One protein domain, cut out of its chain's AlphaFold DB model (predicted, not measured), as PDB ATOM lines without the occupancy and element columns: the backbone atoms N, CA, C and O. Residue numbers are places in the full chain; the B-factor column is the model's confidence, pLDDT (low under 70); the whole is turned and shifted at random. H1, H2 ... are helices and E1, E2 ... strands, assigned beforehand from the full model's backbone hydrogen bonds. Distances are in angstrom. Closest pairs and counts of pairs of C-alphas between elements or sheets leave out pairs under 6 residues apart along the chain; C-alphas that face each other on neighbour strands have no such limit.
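What this domain is: This is residues 87 to 270 of the 590 residues of the protein "Alpha-L-glutamate ligase, RimK family" of Candidatus Moranbacteria bacterium GW2011_GWE2_35_2- (UniProt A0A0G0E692). A strongly twisted sheet of five strands curls round the long helix H4, with the short helix H5 over its other face; this is the larger of two lobes. The smaller lobe holds a three-stranded sheet, with H2 and H3 at its far end; H1 sits at the junction of the lobes, and H6 lies at the end away from H2. The printed part has 184 residues with six named helices and eight named strands, in the order H1 H2 E1 E2 H3 E3 E4 E5 E6 H4 E7 E8 H5 H6. Both sheets, E6 E5 E4 E7 E8 and E2 E1 E3, are antiparallel; the class is mixed, and the whole is compact, with a radius of gyration of the C-alphas of 16.6 A and spans of 51 by 36 by 28 A.

Where its parts are: The larger sheet has E4, residues 170 to 176, E5, 179 to 187, 24.2 A long, E6, 202 to 205, E7, 230 to 238, 26.2 A, and E8, 243 to 250, 21.2 A. H4, residues 209 to 226, is 25.3 A long, from C-alpha 209 at (-83.482, -117.197, 148.013). H5 is residues 256 to 262 and H6 266 to 270, ending at (-104.950, -106.084, 153.664). The smaller sheet has E1, 127 to 131, E2, 141 to 143, and E3, 159 to 163. H1 is residues 87 to 96, H2 111 to 119 and H3 146 to 152.

How they stand to each other: E4 E5 E6 form a meander, each strand the antiparallel neighbour of the one before; N 172 and O 184 are 2.8 A apart, N 204 and O 185 2.9 A. E7 pairs with E4 through N 233 and O 173, 2.9 A, and with E8 through N 234 and O 248, 2.8 A. H4 and H5 are on opposite faces, three layers in all; C-alphas 219 and 233 are the closest of H4 and E7, 5.5 A. H5 has a height over the sheet of 7.3 A. H1 and H4 only just touch, with 3 pairs of C-alphas within 8 A, the closest Val 93 and Val 222, 6.9 A, by residues 222 to 225 of H4 alone. E2, H3, E3 form a split strand-helix-strand unit, with E1 between the strands and a right-handed crossover; N 128 and O 162 are 2.8 A apart, N 129 and O 141 2.9 A. H2 and H3 are near each other. Every O i to N i+4 pair is within hydrogen-bond range in H1, H2, H3, H5 and H6; in H4, 12 of 14.

The domain as a whole: The C-alphas of Ile 119 and Lys 268 are farthest apart, 52.4 A. The printed part has no cut; the links H1 to H2 and E5 to E6 are long. Residues 135 to 137 and 189 to 201 have pLDDT under 70.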
ATOM      1  N   PHE A  87     -85.893-101.280 173.550       94.81
ATOM      2  CA  PHE A  87     -85.189-102.139 174.508       94.81
ATOM      3  C   PHE A  87     -86.039-103.361 174.873       94.81
ATOM      4  O   PHE A  87     -85.563-104.490 174.812       94.81
ATOM      5  N   PHE A  88     -87.328-103.141 175.158       94.69
ATOM      6  CA  PHE A  88     -88.277-104.228 175.411       94.69
ATOM      7  C   PHE A  88     -88.348-105.199 174.230       94.69
ATOM      8  O   PHE A  88     -88.364-106.403 174.451       94.69
ATOM      9  N   GLN A  89     -88.358-104.691 172.992       95.81
ATOM     10  CA  GLN A  89     -88.367-105.539 171.803       95.81
ATOM     11  C   GLN A  89     -87.181-106.516 171.789       95.81
ATOM     12  O   GLN A  89     -87.383-107.713 171.597       95.81
ATOM     13  N   GLN A  90     -85.966-106.013 172.020       96.75
ATOM     14  CA  GLN A  90     -84.740-106.817 172.010       96.75
ATOM     15  C   GLN A  90     -84.747-107.868 173.130       96.75
ATOM     16  O   GLN A  90     -84.560-109.053 172.862       96.75
ATOM     17  N   GLU A  91     -85.056-107.464 174.365       95.06
ATOM     18  CA  GLU A  91     -85.135-108.385 175.506       95.06
ATOM     19  C   GLU A  91     -86.217-109.453 175.330       95.06
ATOM     20  O   GLU A  91     -86.006-110.621 175.654       95.06
ATOM     21  N   TYR A  92     -87.388-109.063 174.819       93.94
ATOM     22  CA  TYR A  92     -88.509-109.979 174.663       93.94
ATOM     23  C   TYR A  92     -88.230-111.028 173.586       93.94
ATOM     24  O   TYR A  92     -88.481-112.207 173.825       93.94
ATOM     25  N   VAL A  93     -87.644-110.640 172.445       94.00
ATOM     26  CA  VAL A  93     -87.235-111.602 171.406       94.00
ATOM     27  C   VAL A  93     -86.158-112.542 171.937       94.00
ATOM     28  O   VAL A  93     -86.327-113.752 171.811       94.00
ATOM     29  N   ARG A  94     -85.119-112.019 172.611       93.50
ATOM     30  CA  ARG A  94     -84.025-112.837 173.163       93.50
ATOM     31  C   ARG A  94     -84.534-113.906 174.134       93.50
ATOM     32  O   ARG A  94     -84.054-115.031 174.117       93.50
ATOM     33  N   LYS A  95     -85.511-113.559 174.978       91.56
ATOM     34  CA  LYS A  95     -86.119-114.494 175.942       91.56
ATOM     35  C   LYS A  95     -87.105-115.470 175.302       91.56
ATOM     36  O   LYS A  95     -87.326-116.541 175.853       91.56
ATOM     37  N   SER A  96     -87.718-115.095 174.181       88.62
ATOM     38  CA  SER A  96     -88.776-115.887 173.540       88.62
ATOM     39  C   SER A  96     -88.244-116.888 172.515       88.62
ATOM     40  O   SER A  96     -88.940-117.843 172.182       88.62
ATOM     41  N   THR A  97     -87.042-116.678 171.970       87.00
ATOM     42  CA  THR A  97     -86.446-117.600 170.999       87.00
ATOM     43  C   THR A  97     -84.923-117.523 170.982       87.00
ATOM     44  O   THR A  97     -84.336-116.452 171.092       87.00
ATOM     45  N   ASN A  98     -84.285-118.667 170.749       87.06
ATOM     46  CA  ASN A  98     -82.854-118.786 170.468       87.06
ATOM     47  C   ASN A  98     -82.534-118.795 168.957       87.06
ATOM     48  O   ASN A  98     -81.373-118.800 168.564       87.06
ATOM     49  N   THR A  99     -83.556-118.777 168.094       87.12
ATOM     50  CA  THR A  99     -83.390-118.888 166.632       87.12
ATOM     51  C   THR A  99     -83.264-117.547 165.909       87.12
ATOM     52  O   THR A  99     -83.087-117.517 164.692       87.12
ATOM     53  N   VAL A 100     -83.391-116.434 166.634       92.81
ATOM     54  CA  VAL A 100     -83.268-115.072 166.105       92.81
ATOM     55  C   VAL A 100     -82.203-114.348 166.911       92.81
ATOM     56  O   VAL A 100     -82.338-114.197 168.123       92.81
ATOM     57  N   ASN A 101     -81.159-113.866 166.238       95.75
ATOM     58  CA  ASN A 101     -80.125-113.091 166.913       95.75
ATOM     59  C   ASN A 101     -80.656-111.693 167.235       95.75
ATOM     60  O   ASN A 101     -81.184-111.002 166.363       95.75
ATOM     61  N   THR A 102     -80.484-111.268 168.479       96.50
ATOM     62  CA  THR A 102     -80.810-109.920 168.962       96.50
ATOM     63  C   THR A 102     -79.547-109.095 169.143       96.50
ATOM     64  O   THR A 102     -78.467-109.651 169.328       96.50
ATOM     65  N   ILE A 103     -79.682-107.774 169.149       95.94
ATOM     66  CA  ILE A 103     -78.572-106.852 169.389       95.94
ATOM     67  C   ILE A 103     -78.464-106.588 170.887       95.94
ATOM     68  O   ILE A 103     -79.439-106.176 171.528       95.94
ATOM     69  N   ASP A 104     -77.266-106.753 171.439       94.88
ATOM     70  CA  ASP A 104     -77.003-106.372 172.821       94.88
ATOM     71  C   ASP A 104     -77.270-104.886 173.031       94.88
ATOM     72  O   ASP A 104     -76.739-104.007 172.351       94.88
ATOM     73  N   SER A 105     -78.198-104.638 173.948       95.69
ATOM     74  CA  SER A 105     -78.840-103.355 174.167       95.69
ATOM     75  C   SER A 105     -78.719-103.011 175.635       95.69
ATOM     76  O   SER A 105     -78.887-103.880 176.489       95.69
ATOM     77  N   PHE A 106     -78.447-101.747 175.929       96.25
ATOM     78  CA  PHE A 106     -78.198-101.288 177.288       96.25
ATOM     79  C   PHE A 106     -78.970-100.001 177.576       96.25
ATOM     80  O   PHE A 106     -79.205 -99.183 176.682       96.25
ATOM     81  N   LEU A 107     -79.360 -99.841 178.838       95.94
ATOM     82  CA  LEU A 107     -79.927 -98.622 179.404       95.94
ATOM     83  C   LEU A 107     -78.978 -98.139 180.499       95.94
ATOM     84  O   LEU A 107     -78.446 -98.960 181.247       95.94
ATOM     85  N   PHE A 108     -78.793 -96.827 180.603       95.00
ATOM     86  CA  PHE A 108     -77.950 -96.218 181.629       95.00
ATOM     87  C   PHE A 108     -78.700 -95.077 182.312       95.00
ATOM     88  O   PHE A 108     -79.226 -94.182 181.649       95.00
ATOM     89  N   GLU A 109     -78.740 -95.099 183.644       91.06
ATOM     90  CA  GLU A 109     -79.378 -94.042 184.438       91.06
ATOM     91  C   GLU A 109     -78.522 -92.776 184.485       91.06
ATOM     92  O   GLU A 109     -79.061 -91.667 184.511       91.06
ATOM     93  N   THR A 110     -77.198 -92.953 184.457       93.00
ATOM     94  CA  THR A 110     -76.210 -91.877 184.530       93.00
ATOM     95  C   THR A 110     -75.141 -92.006 183.445       93.00
ATOM     96  O   THR A 110     -74.927 -93.078 182.866       93.00
ATOM     97  N   LYS A 111     -74.436 -90.904 183.170       92.56
ATOM     98  CA  LYS A 111     -73.306 -90.889 182.233       92.56
ATOM     99  C   LYS A 111     -72.129 -91.696 182.781       92.56
ATOM    100  O   LYS A 111     -71.441 -92.364 182.017       92.56
ATOM    101  N   GLU A 112     -71.944 -91.706 184.096       93.31
ATOM    102  CA  GLU A 112     -70.935 -92.495 184.799       93.31
ATOM    103  C   GLU A 112     -71.144 -93.999 184.580       93.31
ATOM    104  O   GLU A 112     -70.175 -94.740 184.415       93.31
ATOM    105  N   ASP A 113     -72.394 -94.467 184.527       95.25
ATOM    106  CA  ASP A 113     -72.702 -95.870 184.225       95.25
ATOM    107  C   ASP A 113     -72.348 -96.237 182.781       95.25
ATOM    108  O   ASP A 113     -71.760 -97.295 182.538       95.25
ATOM    109  N   LEU A 114     -72.641 -95.345 181.828       95.75
ATOM    110  CA  LEU A 114     -72.234 -95.515 180.433       95.75
ATOM    111  C   LEU A 114     -70.703 -95.539 180.306       95.75
ATOM    112  O   LEU A 114     -70.157 -96.420 179.644       95.75
ATOM    113  N   LEU A 115     -69.997 -94.622 180.972       94.75
ATOM    114  CA  LEU A 115     -68.532 -94.590 180.978       94.75
ATOM    115  C   LEU A 115     -67.945 -95.875 181.573       94.75
ATOM    116  O   LEU A 115     -67.022 -96.446 180.994       94.75
ATOM    117  N   ARG A 116     -68.514 -96.389 182.673       95.94
ATOM    118  CA  ARG A 116     -68.125 -97.689 183.246       95.94
ATOM    119  C   ARG A 116     -68.360 -98.844 182.272       95.94
ATOM    120  O   ARG A 116     -67.522 -99.736 182.175       95.94
ATOM    121  N   ALA A 117     -69.464 -98.835 181.527       96.50
ATOM    122  CA  ALA A 117     -69.730 -99.847 180.507       96.50
ATOM    123  C   ALA A 117     -68.751 -99.779 179.323       96.50
ATOM    124  O   ALA A 117     -68.429-100.824 178.762       96.50
ATOM    125  N   ILE A 118     -68.264 -98.584 178.975       96.12
ATOM    126  CA  ILE A 118     -67.213 -98.398 177.965       96.12
ATOM    127  C   ILE A 118     -65.867 -98.925 178.475       96.12
ATOM    128  O   ILE A 118     -65.205 -99.682 177.772       96.12
ATOM    129  N   ILE A 119     -65.485 -98.580 179.712       96.06
ATOM    130  CA  ILE A 119     -64.237 -99.048 180.344       96.06
ATOM    131  C   ILE A 119     -64.207-100.579 180.435       96.06
ATOM    132  O   ILE A 119     -63.185-101.192 180.152       96.06
ATOM    133  N   ASN A 120     -65.340-101.196 180.770       96.00
ATOM    134  CA  ASN A 120     -65.473-102.651 180.872       96.00
ATOM    135  C   ASN A 120     -65.789-103.330 179.525       96.00
ATOM    136  O   ASN A 120     -66.256-104.467 179.517       96.00
ATOM    137  N   GLU A 121     -65.618-102.630 178.400       94.62
ATOM    138  CA  GLU A 121     -65.807-103.147 177.037       94.62
ATOM    139  C   GLU A 121     -67.207-103.695 176.691       94.62
ATOM    140  O   GLU A 121     -67.400-104.311 175.639       94.62
ATOM    141  N   ARG A 122     -68.222-103.433 177.523       95.81
ATOM    142  CA  ARG A 122     -69.623-103.779 177.223       95.81
ATOM    143  C   ARG A 122     -70.172-102.917 176.086       95.81
ATOM    144  O   ARG A 122     -70.936-103.403 175.253       95.81
ATOM    145  N   ILE A 123     -69.764-101.649 176.059       96.62
ATOM    146  CA  ILE A 123     -69.991-100.712 174.957       96.62
ATOM    147  C   ILE A 123     -68.640-100.368 174.331       96.62
ATOM    148  O   ILE A 123     -67.692-100.053 175.042       96.62
ATOM    149  N   LYS A 124     -68.549-100.400 173.003       95.69
ATOM    150  CA  LYS A 124     -67.324-100.100 172.251       95.69
ATOM    151  C   LYS A 124     -67.577 -98.961 171.278       95.69
ATOM    152  O   LYS A 124     -68.650 -98.881 170.693       95.69
ATOM    153  N   PHE A 125     -66.593 -98.086 171.093       95.75
ATOM    154  CA  PHE A 125     -66.648 -97.103 170.016       95.75
ATOM    155  C   PHE A 125     -66.396 -97.780 168.649       95.75
ATOM    156  O   PHE A 125     -65.514 -98.635 168.562       95.75
ATOM    157  N   PRO A 126     -67.109 -97.384 167.578       95.56
ATOM    158  CA  PRO A 126     -68.289 -96.526 167.618       95.56
ATOM    159  C   PRO A 126     -69.521 -97.272 168.175       95.56
ATOM    160  O   PRO A 126     -69.674 -98.475 167.965       95.56
ATOM    161  N   PHE A 127     -70.435 -96.558 168.838       96.25
ATOM    162  CA  PHE A 127     -71.726 -97.106 169.284       96.25
ATOM    163  C   PHE A 127     -72.902 -96.224 168.861       96.25
ATOM    164  O   PHE A 127     -72.734 -95.065 168.486       96.25
ATOM    165  N   ILE A 128     -74.109 -96.785 168.914       95.19
ATOM    166  CA  ILE A 128     -75.366 -96.108 168.596       95.19
ATOM    167  C   ILE A 128     -76.098 -95.724 169.882       95.19
ATOM    168  O   ILE A 128     -76.320 -96.569 170.750       95.19
ATOM    169  N   GLN A 129     -76.541 -94.470 169.954       93.75
ATOM    170  CA  GLN A 129     -77.575 -93.998 170.873       93.75
ATOM    171  C   GLN A 129     -78.890 -93.849 170.100       93.75
ATOM    172  O   GLN A 129     -78.910 -93.256 169.022       93.75
ATOM    173  N   LYS A 130     -80.004 -94.366 170.630       92.25
ATOM    174  CA  LYS A 130     -81.338 -94.133 170.049       92.25
ATOM    175  C   LYS A 130     -82.438 -94.006 171.102       92.25
ATOM    176  O   LYS A 130     -82.425 -94.774 172.062       92.25
ATOM    177  N   PRO A 131     -83.459 -93.155 170.894       91.56
ATOM    178  CA  PRO A 131     -84.595 -93.071 171.796       91.56
ATOM    179  C   PRO A 131     -85.311 -94.413 171.941       91.56
ATOM    180  O   PRO A 131     -85.629 -95.092 170.951       91.56
ATOM    181  N   VAL A 132     -85.638 -94.759 173.188       89.81
ATOM    182  CA  VAL A 132     -86.405 -95.959 173.554       89.81
ATOM    183  C   VAL A 132     -87.736 -96.011 172.800       89.81
ATOM    184  O   VAL A 132     -88.158 -97.077 172.345       89.81
ATOM    185  N   LYS A 133     -88.378 -94.851 172.623       85.06
ATOM    186  CA  LYS A 133     -89.557 -94.642 171.777       85.06
ATOM    187  C   LYS A 133     -89.240 -93.541 170.769       85.06
ATOM    188  O   LYS A 133     -88.730 -92.496 171.144       85.06
ATOM    189  N   GLY A 134     -89.546 -93.776 169.500       75.62
ATOM    190  CA  GLY A 134     -89.262 -92.841 168.410       75.62
ATOM    191  C   GLY A 134     -89.426 -93.528 167.059       75.62
ATOM    192  O   GLY A 134     -89.397 -94.760 167.003       75.62
ATOM    193  N   SER A 135     -89.598 -92.752 165.992       69.56
ATOM    194  CA  SER A 135     -89.840 -93.256 164.633       69.56
ATOM    195  C   SER A 135     -88.949 -92.544 163.607       69.56
ATOM    196  O   SER A 135     -88.323 -91.538 163.928       69.56
ATOM    197  N   LYS A 136     -88.863 -93.076 162.378       67.38
ATOM    198  CA  LYS A 136     -88.167 -92.450 161.226       67.38
ATOM    199  C   LYS A 136     -86.674 -92.126 161.439       67.38
ATOM    200  O   LYS A 136     -86.098 -91.334 160.693       67.38
ATOM    201  N   GLY A 137     -86.033 -92.763 162.420       64.69
ATOM    202  CA  GLY A 137     -84.627 -92.527 162.766       64.69
ATOM    203  C   GLY A 137     -84.364 -91.179 163.442       64.69
ATOM    204  O   GLY A 137     -83.218 -90.749 163.497       64.69
ATOM    205  N   GLU A 138     -85.396 -90.493 163.934       74.88
ATOM    206  CA  GLU A 138     -85.217 -89.265 164.709       74.88
ATOM    207  C   GLU A 138     -84.544 -89.577 166.054       74.88
ATOM    208  O   GLU A 138     -84.943 -90.504 166.762       74.88
ATOM    209  N   GLY A 139     -83.489 -88.821 166.376       80.50
ATOM    210  CA  GLY A 139     -82.690 -88.983 167.595       80.50
ATOM    211  C   GLY A 139     -81.685 -90.140 167.579       80.50
ATOM    212  O   GLY A 139     -81.062 -90.397 168.601       80.50
ATOM    213  N   VAL A 140     -81.524 -90.860 166.462       86.75
ATOM    214  CA  VAL A 140     -80.505 -91.916 166.355       86.75
ATOM    215  C   VAL A 140     -79.151 -91.291 166.025       86.75
ATOM    216  O   VAL A 140     -79.006 -90.650 164.985       86.75
ATOM    217  N   GLU A 141     -78.159 -91.511 166.882       91.00
ATOM    218  CA  GLU A 141     -76.834 -90.901 166.785       91.00
ATOM    219  C   GLU A 141     -75.729 -91.960 166.833       91.00
ATOM    220  O   GLU A 141     -75.756 -92.866 167.667       91.00
ATOM    221  N   LEU A 142     -74.743 -91.824 165.943       93.25
ATOM    222  CA  LEU A 142     -73.479 -92.553 166.004       93.25
ATOM    223  C   LEU A 142     -72.500 -91.758 166.869       93.25
ATOM    224  O   LEU A 142     -72.261 -90.574 166.603       93.25
ATOM    225  N   ILE A 143     -71.954 -92.411 167.890       95.56
ATOM    226  CA  ILE A 143     -70.947 -91.861 168.793       95.56
ATOM    227  C   ILE A 143     -69.619 -92.545 168.479       95.56
ATOM    228  O   ILE A 143     -69.430 -93.722 168.792       95.56
ATOM    229  N   GLY A 144     -68.722 -91.821 167.812       94.75
ATOM    230  CA  GLY A 144     -67.478 -92.371 167.272       94.75
ATOM    231  C   GLY A 144     -66.310 -92.426 168.251       94.75
ATOM    232  O   GLY A 144     -65.422 -93.258 168.097       94.75
ATOM    233  N   ASN A 145     -66.284 -91.541 169.245       94.50
ATOM    234  CA  ASN A 145     -65.177 -91.400 170.189       94.50
ATOM    235  C   ASN A 145     -65.627 -90.645 171.453       94.50
ATOM    236  O   ASN A 145     -66.783 -90.230 171.577       94.50
ATOM    237  N   LYS A 146     -64.696 -90.463 172.396       93.00
ATOM    238  CA  LYS A 146     -64.946 -89.784 173.672       93.00
ATOM    239  C   LYS A 146     -65.380 -88.322 173.500       93.00
ATOM    240  O   LYS A 146     -66.287 -87.889 174.199       93.00
ATOM    241  N   ASP A 147     -64.805 -87.586 172.553       92.50
ATOM    242  CA  ASP A 147     -65.160 -86.178 172.331       92.50
ATOM    243  C   ASP A 147     -66.590 -86.033 171.798       92.50
ATOM    244  O   ASP A 147     -67.333 -85.135 172.197       92.50
ATOM    245  N   GLU A 148     -67.004 -86.935 170.907       93.38
ATOM    246  CA  GLU A 148     -68.385 -86.998 170.436       93.38
ATOM    247  C   GLU A 148     -69.358 -87.389 171.546       93.38
ATOM    248  O   GLU A 148     -70.455 -86.835 171.601       93.38
ATOM    249  N   LEU A 149     -68.961 -88.305 172.433       92.69
ATOM    250  CA  LEU A 149     -69.749 -88.692 173.601       92.69
ATOM    251  C   LEU A 149     -70.034 -87.472 174.483       92.69
ATOM    252  O   LEU A 149     -71.188 -87.228 174.827       92.69
ATOM    253  N   GLU A 150     -69.003 -86.689 174.806       91.00
ATOM    254  CA  GLU A 150     -69.130 -85.484 175.632       91.00
ATOM    255  C   GLU A 150     -70.066 -84.436 175.012       91.00
ATOM    256  O   GLU A 150     -70.841 -83.808 175.728       91.00
ATOM    257  N   LYS A 151     -70.032 -84.281 173.682       90.19
ATOM    258  CA  LYS A 151     -70.835 -83.283 172.957       90.19
ATOM    259  C   LYS A 151     -72.284 -83.707 172.718       90.19
ATOM    260  O   LYS A 151     -73.177 -82.869 172.796       90.19
ATOM    261  N   LYS A 152     -72.515 -84.972 172.354       88.50
ATOM    262  CA  LYS A 152     -73.823 -85.465 171.885       88.50
ATOM    263  C   LYS A 152     -74.680 -86.037 173.018       88.50
ATOM    264  O   LYS A 152     -75.903 -85.930 172.985       88.50
ATOM    265  N   ILE A 153     -74.067 -86.615 174.055       87.00
ATOM    266  CA  ILE A 153     -74.815 -87.224 175.164       87.00
ATOM    267  C   ILE A 153     -75.102 -86.182 176.245       87.00
ATOM    268  O   ILE A 153     -74.347 -86.020 177.202       87.00
ATOM    269  N   VAL A 154     -76.244 -85.508 176.094       81.94
ATOM    270  CA  VAL A 154     -76.773 -84.548 177.080       81.94
ATOM    271  C   VAL A 154     -77.497 -85.260 178.230       81.94
ATOM    272  O   VAL A 154     -77.413 -84.842 179.381       81.94
ATOM    273  N   SER A 155     -78.203 -86.358 177.940       85.88
ATOM    274  CA  SER A 155     -78.870 -87.197 178.940       85.88
ATOM    275  C   SER A 155     -78.858 -88.659 178.513       85.88
ATOM    276  O   SER A 155     -79.101 -88.974 177.345       85.88
ATOM    277  N   THR A 156     -78.613 -89.561 179.464       86.12
ATOM    278  CA  THR A 156     -78.662 -91.008 179.218       86.12
ATOM    279  C   THR A 156     -80.061 -91.598 179.354       86.12
ATOM    280  O   THR A 156     -80.356 -92.662 178.804       86.12
ATOM    281  N   LYS A 157     -80.961 -90.893 180.045       88.00
ATOM    282  CA  LYS A 157     -82.318 -91.368 180.309       88.00
ATOM    283  C   LYS A 157     -83.155 -91.370 179.036       88.00
ATOM    284  O   LYS A 157     -83.137 -90.430 178.248       88.00
ATOM    285  N   GLY A 158     -83.938 -92.433 178.858       87.94
ATOM    286  CA  GLY A 158     -84.837 -92.574 177.709       87.94
ATOM    287  C   GLY A 158     -84.154 -92.992 176.403       87.94
ATOM    288  O   GLY A 158     -84.836 -93.063 175.377       87.94
ATOM    289  N   ASN A 159     -82.862 -93.335 176.441       93.69
ATOM    290  CA  ASN A 159     -82.092 -93.824 175.301       93.69
ATOM    291  C   ASN A 159     -81.646 -95.281 175.484       93.69
ATOM    292  O   ASN A 159     -81.405 -95.746 176.594       93.69
ATOM    293  N   VAL A 160     -81.541 -95.995 174.365       95.06
ATOM    294  CA  VAL A 160     -80.948 -97.327 174.241       95.06
ATOM    295  C   VAL A 160     -79.581 -97.184 173.595       95.06
ATOM    296  O   VAL A 160     -79.446 -96.500 172.577       95.06
ATOM    297  N   TYR A 161     -78.606 -97.882 174.161       96.75
ATOM    298  CA  TYR A 161     -77.231 -97.927 173.688       96.75
ATOM    299  C   TYR A 161     -76.931 -99.303 173.103       96.75
ATOM    300  O   TYR A 161     -77.236-100.318 173.729       96.75
ATOM    301  N   GLN A 162     -76.370 -99.339 171.897       96.75
ATOM    302  CA  GLN A 162     -76.033-100.571 171.175       96.75
ATOM    303  C   GLN A 162     -74.668-100.420 170.509       96.75
ATOM    304  O   GLN A 162     -74.372 -99.360 169.959       96.75
ATOM    305  N   ASN A 163     -73.855-101.477 170.505       96.38
ATOM    306  CA  ASN A 163     -72.614-101.483 169.729       96.38
ATOM    307  C   ASN A 163     -72.924-101.309 168.236       96.38
ATOM    308  O   ASN A 163     -73.917-101.844 167.735       96.38
ATOM    309  N   PHE A 164     -72.099-100.536 167.528       95.25
ATOM    310  CA  PHE A 164     -72.295-100.328 166.100       95.25
ATOM    311  C   PHE A 164     -72.070-101.632 165.331       95.25
ATOM    312  O   PHE A 164     -71.041-102.290 165.482       95.25
ATOM    313  N   ILE A 165     -73.024-101.977 164.469       94.19
ATOM    314  CA  ILE A 165     -72.921-103.118 163.561       94.19
ATOM    315  C   ILE A 165     -72.487-102.596 162.197       94.19
ATOM    316  O   ILE A 165     -73.214-101.826 161.562       94.19
ATOM    317  N   LYS A 166     -71.317-103.034 161.728       92.25
ATOM    318  CA  LYS A 166     -70.850-102.729 160.374       92.25
ATOM    319  C   LYS A 166     -71.781-103.397 159.356       92.25
ATOM    320  O   LYS A 166     -71.982-104.607 159.415       92.25
ATOM    321  N   ASN A 167     -72.363-102.603 158.459       91.75
ATOM    322  CA  ASN A 167     -73.408-103.034 157.530       91.75
ATOM    323  C   ASN A 167     -73.383-102.212 156.230       91.75
ATOM    324  O   ASN A 167     -72.867-101.096 156.207       91.75
ATOM    325  N   SER A 168     -74.028-102.738 155.187       88.19
ATOM    326  CA  SER A 168     -74.243-102.079 153.886       88.19
ATOM    327  C   SER A 168     -75.709-101.693 153.644       88.19
ATOM    328  O   SER A 168     -76.161-101.600 152.500       88.19
ATOM    329  N   GLY A 169     -76.498-101.577 154.710       90.00
ATOM    330  CA  GLY A 169     -77.946-101.442 154.635       90.00
ATOM    331  C   GLY A 169     -78.666-102.251 155.708       90.00
ATOM    332  O   GLY A 169     -78.081-103.098 156.387       90.00
ATOM    333  N   ASP A 170     -79.970-102.030 155.805       92.50
ATOM    334  CA  ASP A 170     -80.872-102.864 156.594       92.50
ATOM    335  C   ASP A 170     -81.987-103.430 155.708       92.50
ATOM    336  O   ASP A 170     -82.300-102.893 154.646       92.50
ATOM    337  N   TYR A 171     -82.585-104.530 156.138       96.31
ATOM    338  CA  TYR A 171     -83.673-105.201 155.452       96.31
ATOM    339  C   TYR A 171     -84.973-104.963 156.203       96.31
ATOM    340  O   TYR A 171     -85.034-105.154 157.413       96.31
ATOM    341  N   ARG A 172     -86.039-104.629 155.479       96.88
ATOM    342  CA  ARG A 172     -87.402-104.647 156.002       96.88
ATOM    343  C   ARG A 172     -88.150-105.839 155.434       96.88
ATOM    344  O   ARG A 172     -88.409-105.892 154.232       96.88
ATOM    345  N   VAL A 173     -88.545-106.739 156.322       97.56
ATOM    346  CA  VAL A 173     -89.447-107.855 156.045       97.56
ATOM    347  C   VAL A 173     -90.865-107.389 156.341       97.56
ATOM    348  O   VAL A 173     -91.185-107.035 157.479       97.56
ATOM    349  N   PHE A 174     -91.706-107.316 155.313       97.56
ATOM    350  CA  PHE A 174     -93.074-106.833 155.457       97.56
ATOM    351  C   PHE A 174     -94.026-108.012 155.654       97.56
ATOM    352  O   PHE A 174     -94.116-108.896 154.804       97.56
ATOM    353  N   MET A 175     -94.727-108.023 156.784       95.75
ATOM    354  CA  MET A 175     -95.569-109.132 157.220       95.75
ATOM    355  C   MET A 175     -97.046-108.781 157.077       95.75
ATOM    356  O   MET A 175     -97.453-107.680 157.459       95.75
ATOM    357  N   MET A 176     -97.840-109.733 156.589       94.75
ATOM    358  CA  MET A 176     -99.299-109.659 156.580       94.75
ATOM    359  C   MET A 176     -99.910-111.038 156.821       94.75
ATOM    360  O   MET A 176     -99.652-111.980 156.078       94.75
ATOM    361  N   GLY A 177    -100.741-111.160 157.848       91.81
ATOM    362  CA  GLY A 177    -101.523-112.358 158.134       91.81
ATOM    363  C   GLY A 177    -100.693-113.626 158.367       91.81
ATOM    364  O   GLY A 177    -101.044-114.703 157.892       91.81
ATOM    365  N   GLY A 178     -99.530-113.490 159.015       90.44
ATOM    366  CA  GLY A 178     -98.578-114.591 159.214       90.44
ATOM    367  C   GLY A 178     -97.742-114.948 157.976       90.44
ATOM    368  O   GLY A 178     -96.970-115.906 158.036       90.44
ATOM    369  N   LYS A 179     -97.875-114.186 156.881       92.31
ATOM    370  CA  LYS A 179     -97.141-114.334 155.613       92.31
ATOM    371  C   LYS A 179     -96.092-113.229 155.465       92.31
ATOM    372  O   LYS A 179     -96.326-112.092 155.881       92.31
ATOM    373  N   VAL A 180     -94.972-113.534 154.812       94.12
ATOM    374  CA  VAL A 180     -94.007-112.524 154.347       94.12
ATOM    375  C   VAL A 180     -94.466-112.034 152.975       94.12
ATOM    376  O   VAL A 180     -94.377-112.781 152.007       94.12
ATOM    377  N   LEU A 181     -94.956-110.796 152.878       95.19
ATOM    378  CA  LEU A 181     -95.381-110.216 151.594       95.19
ATOM    379  C   LEU A 181     -94.199-109.890 150.678       95.19
ATOM    380  O   LEU A 181     -94.341-109.854 149.463       95.19
ATOM    381  N   GLY A 182     -93.040-109.616 151.268       95.19
ATOM    382  CA  GLY A 182     -91.809-109.353 150.544       95.19
ATOM    383  C   GLY A 182     -90.756-108.724 151.441       95.19
ATOM    384  O   GLY A 182     -91.006-108.371 152.601       95.19
ATOM    385  N   VAL A 183     -89.563-108.565 150.879       96.62
ATOM    386  CA  VAL A 183     -88.399-108.023 151.576       96.62
ATOM    387  C   VAL A 183     -87.784-106.911 150.741       96.62
ATOM    388  O   VAL A 183     -87.492-107.104 149.564       96.62
ATOM    389  N   MET A 184     -87.539-105.755 151.355       95.12
ATOM    390  CA  MET A 184     -86.733-104.704 150.732       95.12
ATOM    391  C   MET A 184     -85.446-104.463 151.515       95.12
ATOM    392  O   MET A 184     -85.473-104.440 152.745       95.12
ATOM    393  N   LYS A 185     -84.332-104.228 150.821       94.25
ATOM    394  CA  LYS A 185     -83.116-103.664 151.413       94.25
ATOM    395  C   LYS A 185     -83.162-102.152 151.284       94.25
ATOM    396  O   LYS A 185     -83.390-101.633 150.193       94.25
ATOM    397  N   ARG A 186     -82.944-101.452 152.389       90.06
ATOM    398  CA  ARG A 186     -82.803-100.003 152.445       90.06
ATOM    399  C   ARG A 186     -81.327 -99.656 152.561       90.06
ATOM    400  O   ARG A 186     -80.617-100.230 153.387       90.06
ATOM    401  N   ILE A 187     -80.870 -98.739 151.719       83.25
ATOM    402  CA  ILE A 187     -79.470 -98.321 151.643       83.25
ATOM    403  C   ILE A 187     -79.422 -96.828 151.950       83.25
ATOM    404  O   ILE A 187     -80.187 -96.052 151.373       83.25
ATOM    405  N   ALA A 188     -78.565 -96.427 152.886       74.31
ATOM    406  CA  ALA A 188     -78.331 -95.021 153.181       74.31
ATOM    407  C   ALA A 188     -77.814 -94.268 151.949       74.31
ATOM    408  O   ALA A 188     -77.191 -94.833 151.054       74.31
ATOM    409  N   LYS A 189     -78.048 -92.956 151.932       68.56
ATOM    410  CA  LYS A 189     -77.369 -92.051 151.003       68.56
ATOM    411  C   LYS A 189     -75.862 -92.038 151.313       68.56
ATOM    412  O   LYS A 189     -75.504 -92.177 152.483       68.56
ATOM    413  N   ASP A 190     -75.011 -91.842 150.303       56.25
ATOM    414  CA  ASP A 190     -73.546 -91.821 150.449       56.25
ATOM    415  C   ASP A 190     -73.086 -91.027 151.687       56.25
ATOM    416  O   ASP A 190     -73.461 -89.867 151.879       56.25
ATOM    417  N   GLY A 191     -72.300 -91.679 152.550       58.09
ATOM    418  CA  GLY A 191     -71.782 -91.117 153.805       58.09
ATOM    419  C   GLY A 191     -72.735 -91.161 155.014       58.09
ATOM    420  O   GLY A 191     -72.331 -90.784 156.113       58.09
ATOM    421  N   GLY A 192     -73.982 -91.622 154.860       60.44
ATOM    422  CA  GLY A 192     -74.946 -91.775 155.955       60.44
ATOM    423  C   GLY A 192     -74.906 -93.158 156.618       60.44
ATOM    424  O   GLY A 192     -74.799 -94.171 155.942       60.44
ATOM    425  N   PHE A 193     -75.065 -93.220 157.946       64.94
ATOM    426  CA  PHE A 193     -75.226 -94.493 158.677       64.94
ATOM    427  C   PHE A 193     -76.702 -94.888 158.892       64.94
ATOM    428  O   PHE A 193     -76.995 -95.984 159.368       64.94
ATOM    429  N   LEU A 194     -77.645 -93.990 158.572       62.91
ATOM    430  CA  LEU A 194     -79.085 -94.233 158.674       62.91
ATOM    431  C   LEU A 194     -79.660 -94.607 157.307       62.91
ATOM    432  O   LEU A 194     -79.730 -93.782 156.401       62.91
ATOM    433  N   ASN A 195     -80.165 -95.830 157.205       66.56
ATOM    434  CA  ASN A 195     -80.661 -96.419 155.960       66.56
ATOM    435  C   ASN A 195     -82.136 -96.081 155.645       66.56
ATOM    436  O   ASN A 195     -82.691 -96.529 154.648       66.56
ATOM    437  N   ASN A 196     -82.821 -95.290 156.478       61.28
ATOM    438  CA  ASN A 196     -84.251 -95.015 156.304       61.28
ATOM    439  C   ASN A 196     -84.558 -94.236 155.006       61.28
ATOM    440  O   ASN A 196     -84.033 -93.145 154.793       61.28
ATOM    441  N   ILE A 197     -85.532 -94.714 154.218       56.62
ATOM    442  CA  ILE A 197     -86.033 -94.034 152.999       56.62
ATOM    443  C   ILE A 197     -86.471 -92.589 153.297       56.62
ATOM    444  O   ILE A 197     -86.216 -91.680 152.515       56.62
ATOM    445  N   SER A 198     -87.064 -92.337 154.472       56.38
ATOM    446  CA  SER A 198     -87.482 -90.993 154.903       56.38
ATOM    447  C   SER A 198     -86.333 -89.988 155.062       56.38
ATOM    448  O   SER A 198     -86.597 -88.807 155.262       56.38
ATOM    449  N   LYS A 199     -85.074 -90.441 155.010       56.50
ATOM    450  CA  LYS A 199     -83.857 -89.617 155.051       56.50
ATOM    451  C   LYS A 199     -83.099 -89.614 153.708       56.50
ATOM    452  O   LYS A 199     -81.961 -89.166 153.662       56.50
ATOM    453  N   GLY A 200     -83.731 -90.076 152.624       58.09
ATOM    454  CA  GLY A 200     -83.171 -90.051 151.266       58.09
ATOM    455  C   GLY A 200     -82.414 -91.314 150.843       58.09
ATOM    456  O   GLY A 200     -81.688 -91.258 149.856       58.09
ATOM    457  N   GLY A 201     -82.558 -92.424 151.577       61.94
ATOM    458  CA  GLY A 201     -82.022 -93.730 151.175       61.94
ATOM    459  C   GLY A 201     -82.814 -94.393 150.040       61.94
ATOM    460  O   GLY A 201     -84.006 -94.120 149.871       61.94
ATOM    461  N   SER A 202     -82.172 -95.282 149.276       75.50
ATOM    462  CA  SER A 202     -82.809 -96.084 148.220       75.50
ATOM    463  C   SER A 202     -83.367 -97.401 148.771       75.50
ATOM    464  O   SER A 202     -82.926 -97.891 149.811       75.50
ATOM    465  N   ALA A 203     -84.337 -97.993 148.070       82.62
ATOM    466  CA  ALA A 203     -84.916 -99.289 148.416       82.62
ATOM    467  C   ALA A 203     -84.823-100.257 147.233       82.62
ATOM    468  O   ALA A 203     -85.163 -99.889 146.113       82.62
ATOM    469  N   LEU A 204     -84.375-101.484 147.494       88.50
ATOM    470  CA  LEU A 204     -84.241-102.554 146.504       88.50
ATOM    471  C   LEU A 204     -85.080-103.756 146.927       88.50
ATOM    472  O   LEU A 204     -85.013-104.168 148.086       88.50
ATOM    473  N   HIS A 205     -85.840-104.337 146.001       92.69
ATOM    474  CA  HIS A 205     -86.513-105.614 146.232       92.69
ATOM    475  C   HIS A 205     -85.481-106.742 146.299       92.69
ATOM    476  O   HIS A 205     -84.600-106.834 145.448       92.69
ATOM    477  N   ILE A 206     -85.587-107.589 147.319       93.88
ATOM    478  CA  ILE A 206     -84.728-108.758 147.483       93.88
ATOM    479  C   ILE A 206     -85.463-109.994 146.979       93.88
ATOM    480  O   ILE A 206     -86.532-110.324 147.482       93.88
ATOM    481  N   THR A 207     -84.868-110.680 146.005       90.81
ATOM    482  CA  THR A 207     -85.415-111.904 145.397       90.81
ATOM    483  C   THR A 207     -84.492-113.113 145.537       90.81
ATOM    484  O   THR A 207     -84.897-114.221 145.201       90.81
ATOM    485  N   ASP A 208     -83.262-112.910 146.015       90.31
ATOM    486  CA  ASP A 208     -82.280-113.974 146.223       90.31
ATOM    487  C   ASP A 208     -82.756-114.934 147.335       90.31
ATOM    488  O   ASP A 208     -82.896-114.498 148.486       90.31
ATOM    489  N   PRO A 209     -83.006-116.223 147.034       86.88
ATOM    490  CA  PRO A 209     -83.482-117.197 148.013       86.88
ATOM    491  C   PRO A 209     -82.576-117.366 149.239       86.88
ATOM    492  O   PRO A 209     -83.093-117.576 150.338       86.88
ATOM    493  N   ASP A 210     -81.256-117.241 149.086       87.56
ATOM    494  CA  ASP A 210     -80.300-117.444 150.181       87.56
ATOM    495  C   ASP A 210     -80.321-116.274 151.172       87.56
ATOM    496  O   ASP A 210     -80.123-116.456 152.377       87.56
ATOM    497  N   ILE A 211     -80.649-115.073 150.686       93.25
ATOM    498  CA  ILE A 211     -80.895-113.891 151.520       93.25
ATOM    499  C   ILE A 211     -82.311-113.938 152.111       93.25
ATOM    500  O   ILE A 211     -82.508-113.622 153.285       93.25
ATOM    501  N   LEU A 212     -83.309-114.351 151.324       93.06
ATOM    502  CA  LEU A 212     -84.704-114.405 151.763       93.06
ATOM    503  C   LEU A 212     -84.930-115.421 152.880       93.06
ATOM    504  O   LEU A 212     -85.667-115.117 153.814       93.06
ATOM    505  N   LYS A 213     -84.278-116.587 152.837       90.56
ATOM    506  CA  LYS A 213     -84.443-117.654 153.835       90.56
ATOM    507  C   LYS A 213     -84.301-117.176 155.291       90.56
ATOM    508  O   LYS A 213     -85.260-117.325 156.056       90.56
ATOM    509  N   PRO A 214     -83.156-116.601 155.716       92.75
ATOM    510  CA  PRO A 214     -83.001-116.120 157.085       92.75
ATOM    511  C   PRO A 214     -83.940-114.948 157.401       92.75
ATOM    512  O   PRO A 214     -84.437-114.853 158.520       92.75
ATOM    513  N   LEU A 215     -84.232-114.078 156.430       95.62
ATOM    514  CA  LEU A 215     -85.110-112.923 156.631       95.62
ATOM    515  C   LEU A 215     -86.576-113.330 156.827       95.62
ATOM    516  O   LEU A 215     -87.238-112.809 157.722       95.62
ATOM    517  N   HIS A 216     -87.066-114.305 156.061       93.12
ATOM    518  CA  HIS A 216     -88.395-114.889 156.233       93.12
ATOM    519  C   HIS A 216     -88.533-115.528 157.614       93.12
ATOM    520  O   HIS A 216     -89.531-115.296 158.301       93.12
ATOM    521  N   HIS A 217     -87.515-116.285 158.041       91.56
ATOM    522  CA  HIS A 217     -87.473-116.897 159.369       91.56
ATOM    523  C   HIS A 217     -87.528-115.845 160.483       91.56
ATOM    524  O   HIS A 217     -88.390-115.927 161.360       91.56
ATOM    525  N   ILE A 218     -86.667-114.821 160.429       94.81
ATOM    526  CA  ILE A 218     -86.641-113.742 161.428       94.81
ATOM    527  C   ILE A 218     -87.973-112.984 161.441       94.81
ATOM    528  O   ILE A 218     -88.564-112.818 162.507       94.81
ATOM    529  N   GLY A 219     -88.476-112.566 160.275       95.00
ATOM    530  CA  GLY A 219     -89.726-111.815 160.156       95.00
ATOM    531  C   GLY A 219     -90.926-112.574 160.718       95.00
ATOM    532  O   GLY A 219     -91.659-112.044 161.553       95.00
ATOM    533  N   SER A 220     -91.075-113.841 160.329       92.19
ATOM    534  CA  SER A 220     -92.170-114.708 160.778       92.19
ATOM    535  C   SER A 220     -92.082-115.018 162.272       92.19
ATOM    536  O   SER A 220     -93.095-114.986 162.968       92.19
ATOM    537  N   THR A 221     -90.871-115.257 162.789       91.50
ATOM    538  CA  THR A 221     -90.649-115.509 164.220       91.50
ATOM    539  C   THR A 221     -91.001-114.279 165.054       91.50
ATOM    540  O   THR A 221     -91.780-114.376 166.000       91.50
ATOM    541  N   VAL A 222     -90.476-113.106 164.690       93.62
ATOM    542  CA  VAL A 222     -90.720-111.856 165.426       93.62
ATOM    543  C   VAL A 222     -92.198-111.464 165.366       93.62
ATOM    544  O   VAL A 222     -92.771-111.100 166.393       93.62
ATOM    545  N   ALA A 223     -92.844-111.569 164.200       92.75
ATOM    546  CA  ALA A 223     -94.268-111.268 164.063       92.75
ATOM    547  C   ALA A 223     -95.143-112.186 164.933       92.75
ATOM    548  O   ALA A 223     -96.026-111.682 165.631       92.75
ATOM    549  N   SER A 224     -94.844-113.492 164.960       88.50
ATOM    550  CA  SER A 224     -95.529-114.486 165.802       88.50
ATOM    551  C   SER A 224     -95.384-114.168 167.298       88.50
ATOM    552  O   SER A 224     -96.386-114.033 168.003       88.50
ATOM    553  N   ILE A 225     -94.151-113.922 167.769       89.12
ATOM    554  CA  ILE A 225     -93.845-113.592 169.174       89.12
ATOM    555  C   ILE A 225     -94.655-112.379 169.652       89.12
ATOM    556  O   ILE A 225     -95.239-112.393 170.737       89.12
ATOM    557  N   PHE A 226     -94.733-111.327 168.831       89.50
ATOM    558  CA  PHE A 226     -95.488-110.117 169.164       89.50
ATOM    559  C   PHE A 226     -96.975-110.177 168.786       89.50
ATOM    560  O   PHE A 226     -97.696-109.216 169.074       89.50
ATOM    561  N   LYS A 227     -97.463-111.273 168.187       88.12
ATOM    562  CA  LYS A 227     -98.850-111.432 167.702       88.12
ATOM    563  C   LYS A 227     -99.266-110.279 166.777       88.12
ATOM    564  O   LYS A 227    -100.265-109.590 167.016       88.12
ATOM    565  N   LEU A 228     -98.416-110.001 165.790       91.06
ATOM    566  CA  LEU A 228     -98.573-108.916 164.827       91.06
ATOM    567  C   LEU A 228     -99.041-109.446 163.475       91.06
ATOM    568  O   LEU A 228     -98.274-110.065 162.742       91.06
ATOM    569  N   THR A 229    -100.267-109.085 163.114       92.88
ATOM    570  CA  THR A 229    -100.868-109.449 161.831       92.88
ATOM    571  C   THR A 229    -100.294-108.621 160.680       92.88
ATOM    572  O   THR A 229    -100.004-109.178 159.634       92.88
ATOM    573  N   LEU A 230    -100.086-107.314 160.866       95.19
ATOM    574  CA  LEU A 230     -99.501-106.386 159.893       95.19
ATOM    575  C   LEU A 230     -98.306-105.661 160.526       95.19
ATOM    576  O   LEU A 230     -98.486-104.791 161.380       95.19
ATOM    577  N   CYS A 231     -97.076-105.959 160.112       95.56
ATOM    578  CA  CYS A 231     -95.894-105.286 160.658       95.56
ATOM    579  C   CYS A 231     -94.727-105.204 159.669       95.56
ATOM    580  O   CYS A 231     -94.705-105.873 158.641       95.56
ATOM    581  N   GLY A 232     -93.760-104.341 159.977       96.75
ATOM    582  CA  GLY A 232     -92.459-104.325 159.309       96.75
ATOM    583  C   GLY A 232     -91.380-104.745 160.294       96.75
ATOM    584  O   GLY A 232     -91.185-104.056 161.293       96.75
ATOM    585  N   VAL A 233     -90.700-105.856 160.034       97.44
ATOM    586  CA  VAL A 233     -89.571-106.322 160.844       97.44
ATOM    587  C   VAL A 233     -88.285-105.847 160.185       97.44
ATOM    588  O   VAL A 233     -87.990-106.227 159.055       97.44
ATOM    589  N   ASP A 234     -87.540-105.004 160.892       96.81
ATOM    590  CA  ASP A 234     -86.266-104.481 160.424       96.81
ATOM    591  C   ASP A 234     -85.139-105.398 160.921       96.81
ATOM    592  O   ASP A 234     -85.087-105.779 162.096       96.81
ATOM    593  N   VAL A 235     -84.242-105.768 160.012       97.94
ATOM    594  CA  VAL A 235     -83.150-106.722 160.222       97.94
ATOM    595  C   VAL A 235     -81.865-106.120 159.677       97.94
ATOM    596  O   VAL A 235     -81.846-105.570 158.581       97.94
ATOM    597  N   ILE A 236     -80.771-106.239 160.413       96.00
ATOM    598  CA  ILE A 236     -79.454-105.765 159.991       96.00
ATOM    599  C   ILE A 236     -78.517-106.951 159.771       96.00
ATOM    600  O   ILE A 236     -78.565-107.932 160.513       96.00
ATOM    601  N   TYR A 237     -77.686-106.880 158.735       96.00
ATOM    602  CA  TYR A 237     -76.644-107.872 158.490       96.00
ATOM    603  C   TYR A 237     -75.312-107.356 159.032       96.00
ATOM    604  O   TYR A 237     -74.861-106.284 158.629       96.00
ATOM    605  N   ASP A 238     -74.707-108.112 159.946       95.25
ATOM    606  CA  ASP A 238     -73.383-107.824 160.493       95.25
ATOM    607  C   ASP A 238     -72.308-108.362 159.542       95.25
ATOM    608  O   ASP A 238     -72.149-109.575 159.375       95.25
ATOM    609  N   GLU A 239     -71.558-107.458 158.910       93.19
ATOM    610  CA  GLU A 239     -70.498-107.813 157.964       93.19
ATOM    611  C   GLU A 239     -69.302-108.514 158.609       93.19
ATOM    612  O   GLU A 239     -68.584-109.227 157.903       93.19
ATOM    613  N   ASN A 240     -69.083-108.324 159.910       92.62
ATOM    614  CA  ASN A 240     -67.989-108.944 160.647       92.62
ATOM    615  C   ASN A 240     -68.381-110.364 161.062       92.62
ATOM    616  O   ASN A 240     -67.640-111.309 160.812       92.62
ATOM    617  N   GLN A 241     -69.568-110.522 161.652       93.31
ATOM    618  CA  GLN A 241     -70.050-111.822 162.134       93.31
ATOM    619  C   GLN A 241     -70.683-112.687 161.039       93.31
ATOM    620  O   GLN A 241     -70.931-113.866 161.269       93.31
ATOM    621  N   LYS A 242     -70.978-112.107 159.868       94.00
ATOM    622  CA  LYS A 242     -71.696-112.748 158.754       94.00
ATOM    623  C   LYS A 242     -73.072-113.292 159.157       94.00
ATOM    624  O   LYS A 242     -73.506-114.336 158.673       94.00
ATOM    625  N   ARG A 243     -73.780-112.578 160.041       95.12
ATOM    626  CA  ARG A 243     -75.069-112.999 160.618       95.12
ATOM    627  C   ARG A 243     -76.108-111.886 160.568       95.12
ATOM    628  O   ARG A 243     -75.783-110.705 160.630       95.12
ATOM    629  N   TYR A 244     -77.373-112.289 160.487       96.81
ATOM    630  CA  TYR A 244     -78.520-111.387 160.561       96.81
ATOM    631  C   TYR A 244     -78.959-111.180 162.009       96.81
ATOM    632  O   TYR A 244     -79.046-112.145 162.773       96.81
ATOM    633  N   PHE A 245     -79.283-109.936 162.350       97.56
ATOM    634  CA  PHE A 245     -79.745-109.506 163.664       97.56
ATOM    635  C   PHE A 245     -81.068-108.756 163.555       97.56
ATOM    636  O   PHE A 245     -81.233-107.870 162.717       97.56
ATOM    637  N   PHE A 246     -82.006-109.082 164.436       97.75
ATOM    638  CA  PHE A 246     -83.238-108.324 164.603       97.75
ATOM    639  C   PHE A 246     -82.927-106.906 165.108       97.75
ATOM    640  O   PHE A 246     -82.298-106.738 166.154       97.75
ATOM    641  N   LEU A 247     -83.381-105.881 164.381       94.94
ATOM    642  CA  LEU A 247     -83.119-104.476 164.699       94.94
ATOM    643  C   LEU A 247     -84.287-103.830 165.455       94.94
ATOM    644  O   LEU A 247     -84.096-103.291 166.550       94.94
ATOM    645  N   GLU A 248     -85.485-103.871 164.873       94.44
ATOM    646  CA  GLU A 248     -86.723-103.378 165.482       94.44
ATOM    647  C   GLU A 248     -87.959-103.933 164.768       94.44
ATOM    648  O   GLU A 248     -87.894-104.365 163.618       94.44
ATOM    649  N   VAL A 249     -89.112-103.903 165.438       94.94
ATOM    650  CA  VAL A 249     -90.406-104.192 164.807       94.94
ATOM    651  C   VAL A 249     -91.287-102.946 164.778       94.94
ATOM    652  O   VAL A 249     -91.513-102.277 165.788       94.94
ATOM    653  N   ASN A 250     -91.809-102.643 163.594       93.69
ATOM    654  CA  ASN A 250     -92.736-101.558 163.326       93.69
ATOM    655  C   ASN A 250     -94.169-102.101 163.346       93.69
ATOM    656  O   ASN A 250     -94.618-102.721 162.382       93.69
ATOM    657  N   THR A 251     -94.897-101.852 164.439       90.69
ATOM    658  CA  THR A 251     -96.271-102.351 164.656       90.69
ATOM    659  C   THR A 251     -97.334-101.631 163.821       90.69
ATOM    660  O   THR A 251     -98.463-102.094 163.714       90.69
ATOM    661  N   VAL A 252     -96.986-100.485 163.234       90.00
ATOM    662  CA  VAL A 252     -97.843 -99.686 162.349       90.00
ATOM    663  C   VAL A 252     -96.983 -99.250 161.159       90.00
ATOM    664  O   VAL A 252     -96.587 -98.089 161.051       90.00
ATOM    665  N   PRO A 253     -96.582-100.191 160.288       92.12
ATOM    666  CA  PRO A 253     -95.581 -99.907 159.272       92.12
ATOM    667  C   PRO A 253     -96.141 -98.950 158.219       92.12
ATOM    668  O   PRO A 253     -97.336 -98.964 157.904       92.12
ATOM    669  N   GLN A 254     -95.270 -98.120 157.653       91.19
ATOM    670  CA  GLN A 254     -95.552 -97.403 156.414       91.19
ATOM    671  C   GLN A 254     -95.083 -98.256 155.235       91.19
ATOM    672  O   GLN A 254     -93.983 -98.808 155.289       91.19
ATOM    673  N   TRP A 255     -95.886 -98.333 154.170       93.62
ATOM    674  CA  TRP A 255     -95.587 -99.201 153.027       93.62
ATOM    675  C   TRP A 255     -95.424 -98.489 151.685       93.62
ATOM    676  O   TRP A 255     -95.152 -99.162 150.705       93.62
ATOM    677  N   LYS A 256     -95.502 -97.152 151.609       92.94
ATOM    678  CA  LYS A 256     -95.319 -96.425 150.336       92.94
ATOM    679  C   LYS A 256     -93.998 -96.782 149.641       92.94
ATOM    680  O   LYS A 256     -93.993 -97.127 148.467       92.94
ATOM    681  N   GLY A 257     -92.888 -96.728 150.383       90.94
ATOM    682  CA  GLY A 257     -91.566 -97.089 149.856       90.94
ATOM    683  C   GLY A 257     -91.412 -98.588 149.585       90.94
ATOM    684  O   GLY A 257     -90.758 -98.962 148.623       90.94
ATOM    685  N   PHE A 258     -92.057 -99.433 150.395       94.06
ATOM    686  CA  PHE A 258     -92.061-100.881 150.187       94.06
ATOM    687  C   PHE A 258     -92.784-101.251 148.889       94.06
ATOM    688  O   PHE A 258     -92.184-101.870 148.026       94.06
ATOM    689  N   GLN A 259     -94.025-100.794 148.721       95.31
ATOM    690  CA  GLN A 259     -94.839-101.032 147.531       95.31
ATOM    691  C   GLN A 259     -94.172-100.490 146.263       95.31
ATOM    692  O   GLN A 259     -94.194-101.155 145.236       95.31
ATOM    693  N   ALA A 260     -93.525 -99.322 146.334       92.69
ATOM    694  CA  ALA A 260     -92.757 -98.794 145.206       92.69
ATOM    695  C   ALA A 260     -91.545 -99.674 144.842       92.69
ATOM    696  O   ALA A 260     -91.228 -99.803 143.666       92.69
ATOM    697  N   ALA A 261     -90.875-100.274 145.832       92.12
ATOM    698  CA  ALA A 261     -89.708-101.121 145.600       92.12
ATOM    699  C   ALA A 261     -90.082-102.532 145.122       92.12
ATOM    700  O   ALA A 261     -89.393-103.081 144.270       92.12
ATOM    701  N   THR A 262     -91.138-103.129 145.678       93.56
ATOM    702  CA  THR A 262     -91.495-104.541 145.449       93.56
ATOM    703  C   THR A 262     -92.605-104.742 144.422       93.56
ATOM    704  O   THR A 262     -92.767-105.851 143.923       93.56
ATOM    705  N   GLY A 263     -93.391-103.704 144.124       94.06
ATOM    706  CA  GLY A 263     -94.591-103.801 143.290       94.06
ATOM    707  C   GLY A 263     -95.796-104.446 143.986       94.06
ATOM    708  O   GLY A 263     -96.853-104.569 143.375       94.06
ATOM    709  N   VAL A 264     -95.672-104.846 145.257       94.25
ATOM    710  CA  VAL A 264     -96.760-105.485 146.011       94.25
ATOM    711  C   VAL A 264     -97.828-104.458 146.382       94.25
ATOM    712  O   VAL A 264     -97.538-103.480 147.072       94.25
ATOM    713  N   ASP A 265     -99.078-104.714 145.994       95.44
ATOM    714  CA  ASP A 265    -100.228-103.918 146.424       95.44
ATOM    715  C   ASP A 265    -100.644-104.283 147.856       95.44
ATOM    716  O   ASP A 265    -101.425-105.201 148.108       95.44
ATOM    717  N   VAL A 266    -100.103-103.543 148.822       96.19
ATOM    718  CA  VAL A 266    -100.334-103.813 150.245       96.19
ATOM    719  C   VAL A 266    -101.777-103.512 150.660       96.19
ATOM    720  O   VAL A 266    -102.297-104.173 151.558       96.19
ATOM    721  N   ALA A 267    -102.445-102.537 150.033       95.31
ATOM    722  CA  ALA A 267    -103.833-102.215 150.364       95.31
ATOM    723  C   ALA A 267    -104.760-103.368 149.962       95.31
ATOM    724  O   ALA A 267    -105.576-103.813 150.772       95.31
ATOM    725  N   LYS A 268    -104.558-103.905 148.754       94.88
ATOM    726  CA  LYS A 268    -105.251-105.098 148.268       94.88
ATOM    727  C   LYS A 268    -105.045-106.300 149.190       94.88
ATOM    728  O   LYS A 268    -106.021-106.929 149.591       94.88
ATOM    729  N   GLU A 269    -103.801-106.587 149.581       95.31
ATOM    730  CA  GLU A 269    -103.483-107.705 150.485       95.31
ATOM    731  C   GLU A 269    -104.154-107.564 151.859       95.31
ATOM    732  O   GLU A 269    -104.639-108.550 152.418       95.31
ATOM    733  N   ILE A 270    -104.234-106.343 152.405       95.06
ATOM    734  CA  ILE A 270    -104.950-106.084 153.664       95.06
ATOM    735  C   ILE A 270    -106.444-106.393 153.515       95.06
ATOM    736  O   ILE A 270    -107.022-107.045 154.384       95.06
TER     737      ILE A 270